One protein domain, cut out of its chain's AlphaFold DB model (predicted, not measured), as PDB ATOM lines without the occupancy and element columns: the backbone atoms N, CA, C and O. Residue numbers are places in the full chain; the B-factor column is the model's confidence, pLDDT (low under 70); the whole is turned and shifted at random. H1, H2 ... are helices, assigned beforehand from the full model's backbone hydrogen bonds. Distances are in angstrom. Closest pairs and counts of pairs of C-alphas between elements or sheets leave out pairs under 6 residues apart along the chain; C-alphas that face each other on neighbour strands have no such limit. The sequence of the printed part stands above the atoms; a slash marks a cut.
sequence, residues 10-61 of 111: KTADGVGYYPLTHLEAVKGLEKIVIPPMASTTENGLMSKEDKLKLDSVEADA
ATOM      1  N   LYS A  10     -26.874 -28.288 -16.785       79.94
ATOM      2  CA  LYS A  10     -26.555 -27.791 -18.130       79.94
ATOM      3  C   LYS A  10     -26.248 -26.299 -18.073       79.94
ATOM      4  O   LYS A  10     -26.955 -25.560 -17.390       79.94
ATOM      5  N   THR A  11     -25.219 -25.869 -18.792       78.44
ATOM      6  CA  THR A  11     -24.937 -24.448 -19.043       78.44
ATOM      7  C   THR A  11     -26.021 -23.860 -19.960       78.44
ATOM      8  O   THR A  11     -26.773 -24.609 -20.587       78.44
ATOM      9  N   ALA A  12     -26.105 -22.530 -20.071       80.62
ATOM     10  CA  ALA A  12     -27.021 -21.845 -20.992       80.62
ATOM     11  C   ALA A  12     -26.921 -22.365 -22.444       80.62
ATOM     12  O   ALA A  12     -27.927 -22.434 -23.143       80.62
ATOM     13  N   ASP A  13     -25.737 -22.833 -22.843       83.38
ATOM     14  CA  ASP A  13     -25.452 -23.402 -24.166       83.38
ATOM     15  C   ASP A  13     -25.774 -24.908 -24.284       83.38
ATOM     16  O   ASP A  13     -25.417 -25.562 -25.261       83.38
ATOM     17  N   GLY A  14     -26.413 -25.504 -23.272       83.44
ATOM     18  CA  GLY A  14     -26.839 -26.909 -23.273       83.44
ATOM     19  C   GLY A  14     -25.745 -27.936 -22.959       83.44
ATOM     20  O   GLY A  14     -26.050 -29.125 -22.851       83.44
ATOM     21  N   VAL A  15     -24.496 -27.502 -22.765       81.06
ATOM     22  CA  VAL A  15     -23.373 -28.365 -22.363       81.06
ATOM     23  C   VAL A  15     -23.590 -28.880 -20.939       81.06
ATOM     24  O   VAL A  15     -23.823 -28.092 -20.023       81.06
ATOM     25  N   GLY A  16     -23.525 -30.200 -20.752       80.69
ATOM     26  CA  GLY A  16     -23.645 -30.833 -19.437       80.69
ATOM     27  C   GLY A  16     -22.412 -30.592 -18.558       80.69
ATOM     28  O   GLY A  16     -21.286 -30.724 -19.030       80.69
ATOM     29  N   TYR A  17     -22.617 -30.273 -17.281       78.25
ATOM     30  CA  TYR A  17     -21.572 -30.094 -16.271       78.25
ATOM     31  C   TYR A  17     -21.970 -30.762 -14.948       78.25
ATOM     32  O   TYR A  17     -23.144 -30.786 -14.573       78.25
ATOM     33  N   TYR A  18     -20.988 -31.300 -14.227       82.19
ATOM     34  CA  TYR A  18     -21.182 -31.910 -12.911       82.19
ATOM     35  C   TYR A  18     -20.724 -30.937 -11.820       82.19
ATOM     36  O   TYR A  18     -19.636 -30.383 -11.945       82.19
ATOM     37  N   PRO A  19     -21.490 -30.733 -10.736       75.25
ATOM     38  CA  PRO A  19     -21.062 -29.881  -9.632       75.25
ATOM     39  C   PRO A  19     -19.761 -30.405  -8.996       75.25
ATOM     40  O   PRO A  19     -19.557 -31.615  -8.906       75.25
ATOM     41  N   LEU A  20     -18.918 -29.488  -8.494       71.19
ATOM     42  CA  LEU A  20     -17.600 -29.750  -7.872       71.19
ATOM     43  C   LEU A  20     -17.619 -30.739  -6.691       71.19
ATOM     44  O   LEU A  20     -16.571 -31.157  -6.214       71.19
ATOM     45  N   THR A  21     -18.801 -31.123  -6.211       72.06
ATOM     46  CA  THR A  21     -18.997 -32.159  -5.192       72.06
ATOM     47  C   THR A  21     -18.911 -33.588  -5.748       72.06
ATOM     48  O   THR A  21     -19.037 -34.534  -4.977       72.06
ATOM     49  N   HIS A  22     -18.743 -33.772  -7.063       75.38
ATOM     50  CA  HIS A  22     -18.693 -35.078  -7.726       75.38
ATOM     51  C   HIS A  22     -17.300 -35.391  -8.298       75.38
ATOM     52  O   HIS A  22     -16.663 -34.518  -8.881       75.38
ATOM     53  N   LEU A  23     -16.852 -36.651  -8.208       73.62
ATOM     54  CA  LEU A  23     -15.509 -37.080  -8.635       73.62
ATOM     55  C   LEU A  23     -15.201 -36.741 -10.105       73.62
ATOM     56  O   LEU A  23     -14.131 -36.225 -10.410       73.62
ATOM     57  N   GLU A  24     -16.154 -36.975 -11.012       79.25
ATOM     58  CA  GLU A  24     -15.986 -36.665 -12.443       79.25
ATOM     59  C   GLU A  24     -15.783 -35.167 -12.718       79.25
ATOM     60  O   GLU A  24     -15.194 -34.821 -13.735       79.25
ATOM     61  N   ALA A  25     -16.229 -34.275 -11.822       76.50
ATOM     62  CA  ALA A  25     -15.987 -32.835 -11.951       76.50
ATOM     63  C   ALA A  25     -14.515 -32.461 -11.697       76.50
ATOM     64  O   ALA A  25     -14.093 -31.361 -12.047       76.50
ATOM     65  N   VAL A  26     -13.753 -33.367 -11.076       75.25
ATOM     66  CA  VAL A  26     -12.352 -33.174 -10.686       75.25
ATOM     67  C   VAL A  26     -11.396 -33.989 -11.571       75.25
ATOM     68  O   VAL A  26     -10.195 -33.740 -11.547       75.25
ATOM     69  N   LYS A  27     -11.901 -34.920 -12.398       74.50
ATOM     70  CA  LYS A  27     -11.077 -35.692 -13.343       74.50
ATOM     71  C   LYS A  27     -10.290 -34.774 -14.280       74.50
ATOM     72  O   LYS A  27     -10.845 -33.872 -14.903       74.50
ATOM     73  N   GLY A  28      -8.995 -35.033 -14.404       69.81
ATOM     74  CA  GLY A  28      -8.047 -34.230 -15.174       69.81
ATOM     75  C   GLY A  28      -7.426 -33.064 -14.397       69.81
ATOM     76  O   GLY A  28      -6.365 -32.585 -14.805       69.81
ATOM     77  N   LEU A  29      -8.002 -32.641 -13.259       73.12
ATOM     78  CA  LEU A  29      -7.342 -31.682 -12.360       73.12
ATOM     79  C   LEU A  29      -6.154 -32.318 -11.634       73.12
ATOM     80  O   LEU A  29      -5.253 -31.585 -11.232       73.12
ATOM     81  N   GLU A  30      -6.077 -33.649 -11.534       72.06
ATOM     82  CA  GLU A  30      -4.891 -34.334 -11.007       72.06
ATOM     83  C   GLU A  30      -3.597 -33.911 -11.721       72.06
ATOM     84  O   GLU A  30      -2.564 -33.762 -11.075       72.06
ATOM     85  N   LYS A  31      -3.671 -33.616 -13.027       66.69
ATOM     86  CA  LYS A  31      -2.533 -33.171 -13.848       66.69
ATOM     87  C   LYS A  31      -2.128 -31.713 -13.587       66.69
ATOM     88  O   LYS A  31      -1.003 -31.328 -13.887       66.69
ATOM     89  N   ILE A  32      -3.053 -30.901 -13.070       68.12
ATOM     90  CA  ILE A  32      -2.837 -29.482 -12.739       68.12
ATOM     91  C   ILE A  32      -2.368 -29.332 -11.287       68.12
ATOM     92  O   ILE A  32      -1.505 -28.506 -11.006       68.12
ATOM     93  N   VAL A  33      -2.924 -30.130 -10.370       68.75
ATOM     94  CA  VAL A  33      -2.607 -30.075  -8.934       68.75
ATOM     95  C   VAL A  33      -1.249 -30.710  -8.633       68.75
ATOM     96  O   VAL A  33      -0.542 -30.237  -7.744       68.75
ATOM     97  N   ILE A  34      -0.860 -31.746  -9.380       75.06
ATOM     98  CA  ILE A  34       0.454 -32.375  -9.265       75.06
ATOM     99  C   ILE A  34       1.064 -32.399 -10.669       75.06
ATOM    100  O   ILE A  34       0.665 -33.234 -11.486       75.06
ATOM    101  N   PRO A  35       1.991 -31.480 -10.997       74.12
ATOM    102  CA  PRO A  35       2.686 -31.547 -12.276       74.12
ATOM    103  C   PRO A  35       3.336 -32.931 -12.420       74.12
ATOM    104  O   PRO A  35       3.918 -33.436 -11.452       74.12
ATOM    105  N   PRO A  36       3.231 -33.574 -13.597       82.38
ATOM    106  CA  PRO A  36       3.784 -34.904 -13.792       82.38
ATOM    107  C   PRO A  36       5.295 -34.895 -13.537       82.38
ATOM    108  O   PRO A  36       5.984 -33.900 -13.782       82.38
ATOM    109  N   MET A  37       5.829 -36.006 -13.034       88.19
ATOM    110  CA  MET A  37       7.277 -36.190 -12.976       88.19
ATOM    111  C   MET A  37       7.823 -36.319 -14.399       88.19
ATOM    112  O   MET A  37       7.189 -36.936 -15.252       88.19
ATOM    113  N   ALA A  38       8.997 -35.743 -14.653       92.19
ATOM    114  CA  ALA A  38       9.644 -35.902 -15.948       92.19
ATOM    115  C   ALA A  38      10.070 -37.359 -16.147       92.19
ATOM    116  O   ALA A  38      10.655 -37.976 -15.250       92.19
ATOM    117  N   SER A  39       9.789 -37.891 -17.330       90.62
ATOM    118  CA  SER A  39      10.248 -39.205 -17.768       90.62
ATOM    119  C   SER A  39      11.292 -39.045 -18.875       90.62
ATOM    120  O   SER A  39      11.647 -37.934 -19.269       90.62
ATOM    121  N   THR A  40      11.793 -40.159 -19.404       89.62
ATOM    122  CA  THR A  40      12.696 -40.142 -20.566       89.62
ATOM    123  C   THR A  40      11.985 -39.740 -21.864       89.62
ATOM    124  O   THR A  40      12.646 -39.420 -22.850       89.62
ATOM    125  N   THR A  41      10.646 -39.741 -21.887       90.94
ATOM    126  CA  THR A  41       9.837 -39.466 -23.085       90.94
ATOM    127  C   THR A  41       8.935 -38.239 -22.954       90.94
ATOM    128  O   THR A  41       8.601 -37.633 -23.976       90.94
ATOM    129  N   GLU A  42       8.578 -37.828 -21.735       91.50
ATOM    130  CA  GLU A  42       7.636 -36.741 -21.460       91.50
ATOM    131  C   GLU A  42       8.204 -35.710 -20.478       91.50
ATOM    132  O   GLU A  42       8.866 -36.043 -19.493       91.50
ATOM    133  N   ASN A  43       7.901 -34.436 -20.744       91.44
ATOM    134  CA  ASN A  43       8.231 -33.334 -19.846       91.44
ATOM    135  C   ASN A  43       7.377 -33.393 -18.575       91.44
ATOM    136  O   ASN A  43       6.207 -33.774 -18.616       91.44
ATOM    137  N   GLY A  44       7.947 -32.924 -17.469       90.25
ATOM    138  CA  GLY A  44       7.268 -32.809 -16.185       90.25
ATOM    139  C   GLY A  44       7.683 -31.544 -15.443       90.25
ATOM    140  O   GLY A  44       7.775 -30.474 -16.039       90.25
ATOM    141  N   LEU A  45       8.001 -31.670 -14.153       90.31
ATOM    142  CA  LEU A  45       8.638 -30.608 -13.350       90.31
ATOM    143  C   LEU A  45       9.969 -30.084 -13.932       90.31
ATOM    144  O   LEU A  45      10.404 -28.985 -13.606       90.31
ATOM    145  N   MET A  46      10.603 -30.878 -14.792       93.06
ATOM    146  CA  MET A  46      11.807 -30.569 -15.562       93.06
ATOM    147  C   MET A  46      11.604 -31.052 -17.008       93.06
ATOM    148  O   MET A  46      10.675 -31.821 -17.283       93.06
ATOM    149  N   SER A  47      12.444 -30.612 -17.947       94.75
ATOM    150  CA  SER A  47      12.375 -31.108 -19.327       94.75
ATOM    151  C   SER A  47      12.810 -32.580 -19.405       94.75
ATOM    152  O   SER A  47      13.646 -33.031 -18.615       94.75
ATOM    153  N   LYS A  48      12.261 -33.338 -20.363       94.94
ATOM    154  CA  LYS A  48      12.708 -34.715 -20.632       94.94
ATOM    155  C   LYS A  48      14.185 -34.738 -21.034       94.94
ATOM    156  O   LYS A  48      14.908 -35.666 -20.689       94.94
ATOM    157  N   GLU A  49      14.647 -33.691 -21.720       94.88
ATOM    158  CA  GLU A  49      16.042 -33.530 -22.111       94.88
ATOM    159  C   GLU A  49      16.952 -33.376 -20.889       94.88
ATOM    160  O   GLU A  49      18.012 -33.994 -20.835       94.88
ATOM    161  N   ASP A  50      16.548 -32.594 -19.887       95.00
ATOM    162  CA  ASP A  50      17.325 -32.454 -18.653       95.00
ATOM    163  C   ASP A  50      17.269 -33.727 -17.803       95.00
ATOM    164  O   ASP A  50      18.248 -34.057 -17.134       95.00
ATOM    165  N   LYS A  51      16.171 -34.492 -17.877       93.94
ATOM    166  CA  LYS A  51      16.063 -35.798 -17.210       93.94
ATOM    167  C   LYS A  51      17.038 -36.793 -17.799       93.94
ATOM    168  O   LYS A  51      17.769 -37.432 -17.048       93.94
ATOM    169  N   LEU A  52      17.102 -36.850 -19.125       93.56
ATOM    170  CA  LEU A  52      18.054 -37.691 -19.832       93.56
ATOM    171  C   LEU A  52      19.498 -37.342 -19.455       93.56
ATOM    172  O   LEU A  52      20.278 -38.240 -19.161       93.56
ATOM    173  N   LYS A  53      19.847 -36.049 -19.397       92.19
ATOM    174  CA  LYS A  53      21.191 -35.618 -18.973       92.19
ATOM    175  C   LYS A  53      21.521 -36.075 -17.554       92.19
ATOM    176  O   LYS A  53      22.619 -36.570 -17.334       92.19
ATOM    177  N   LEU A  54      20.604 -35.901 -16.597       92.56
ATOM    178  CA  LEU A  54      20.838 -36.319 -15.211       92.56
ATOM    179  C   LEU A  54      20.989 -37.840 -15.085       92.56
ATOM    180  O   LEU A  54      21.869 -38.291 -14.356       92.56
ATOM    181  N   ASP A  55      20.204 -38.613 -15.836       89.69
ATOM    182  CA  ASP A  55      20.329 -40.076 -15.869       89.69
ATOM    183  C   ASP A  55      21.679 -40.520 -16.451       89.69
ATOM    184  O   ASP A  55      22.295 -41.462 -15.956       89.69
ATOM    185  N   SER A  56      22.178 -39.820 -17.475       91.12
ATOM    186  CA  SER A  56      23.500 -40.094 -18.048       91.12
ATOM    187  C   SER A  56      24.646 -39.754 -17.093       91.12
ATOM    188  O   SER A  56      25.649 -40.461 -17.078       91.12
ATOM    189  N   VAL A  57      24.505 -38.716 -16.262       89.19
ATOM    190  CA  VAL A  57      25.538 -38.353 -15.276       89.19
ATOM    191  C   VAL A  57      25.774 -39.481 -14.274       89.19
ATOM    192  O   VAL A  57      26.921 -39.731 -13.921       89.19
ATOM    193  N   GLU A  58      24.729 -40.185 -13.830       83.25
ATOM    194  CA  GLU A  58      24.897 -41.335 -12.930       83.25
ATOM    195  C   GLU A  58      25.601 -42.513 -13.620       83.25
ATOM    196  O   GLU A  58      26.440 -43.173 -13.005       83.25
ATOM    197  N   ALA A  59      25.285 -42.768 -14.893       83.62
ATOM    198  CA  ALA A  59      25.852 -43.879 -15.654       83.62
ATOM    199  C   ALA A  59      27.359 -43.720 -15.921       83.62
ATOM    200  O   ALA A  59      28.096 -44.703 -15.834       83.62
ATOM    201  N   ASP A  60      27.809 -42.496 -16.203       83.62
ATOM    202  CA  ASP A  60      29.197 -42.188 -16.578       83.62
ATOM    203  C   ASP A  60      30.043 -41.643 -15.413       83.62
ATOM    204  O   ASP A  60      31.206 -41.273 -15.593       83.62
ATOM    205  N   ALA A  61      29.485 -41.571 -14.202       86.75
ATOM    206  CA  ALA A  61      30.221 -41.102 -13.037       86.75
ATOM    207  C   ALA A  61      31.314 -42.098 -12.622       86.75
ATOM    208  O   ALA A  61      31.049 -43.266 -12.319       86.75
TER     209      ALA A  61
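This is residues 10 to 61 of the 111 residues of a protein of Listeria monocytogenes (UniProt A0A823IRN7). This is a long, thin chain with little regular structure: going from residue 10, a drawn-out stretch leads to the short H1, then through a loop within residues 34 to 47 into H2, which makes the far end. The printed part has 52 residues, with two named helices, H1 then H2, and no named strand; these hold 17 residues, and the class is all helix. The whole is extended, a rod of 60 by 21 by 11 A, with a radius of gyration of the C-alphas of 18.7 A.

Look first at residues 11 to 16 and 19 to 24, which stand free. H1, residues 30 to 33, and H2, residues 48 to 60, are apart. In H2 every O i to N i+4 pair is within hydrogen-bond range; H1 is too short for such a pair.

Find C-alpha 30 at (-4.891, -34.334, -11.007), where H1 begins. H2 runs 18.6 A from C-alpha 48 to C-alpha 60 at (29.197, -42.188, -16.578).

The C-alphas farthest apart, of Ala 12 and Ala 61, are 60.9 A apart. The printed part has no cut. The H1 to H2 link is long, 14 residues. Confidence is low at residues 28 and 31 to 33.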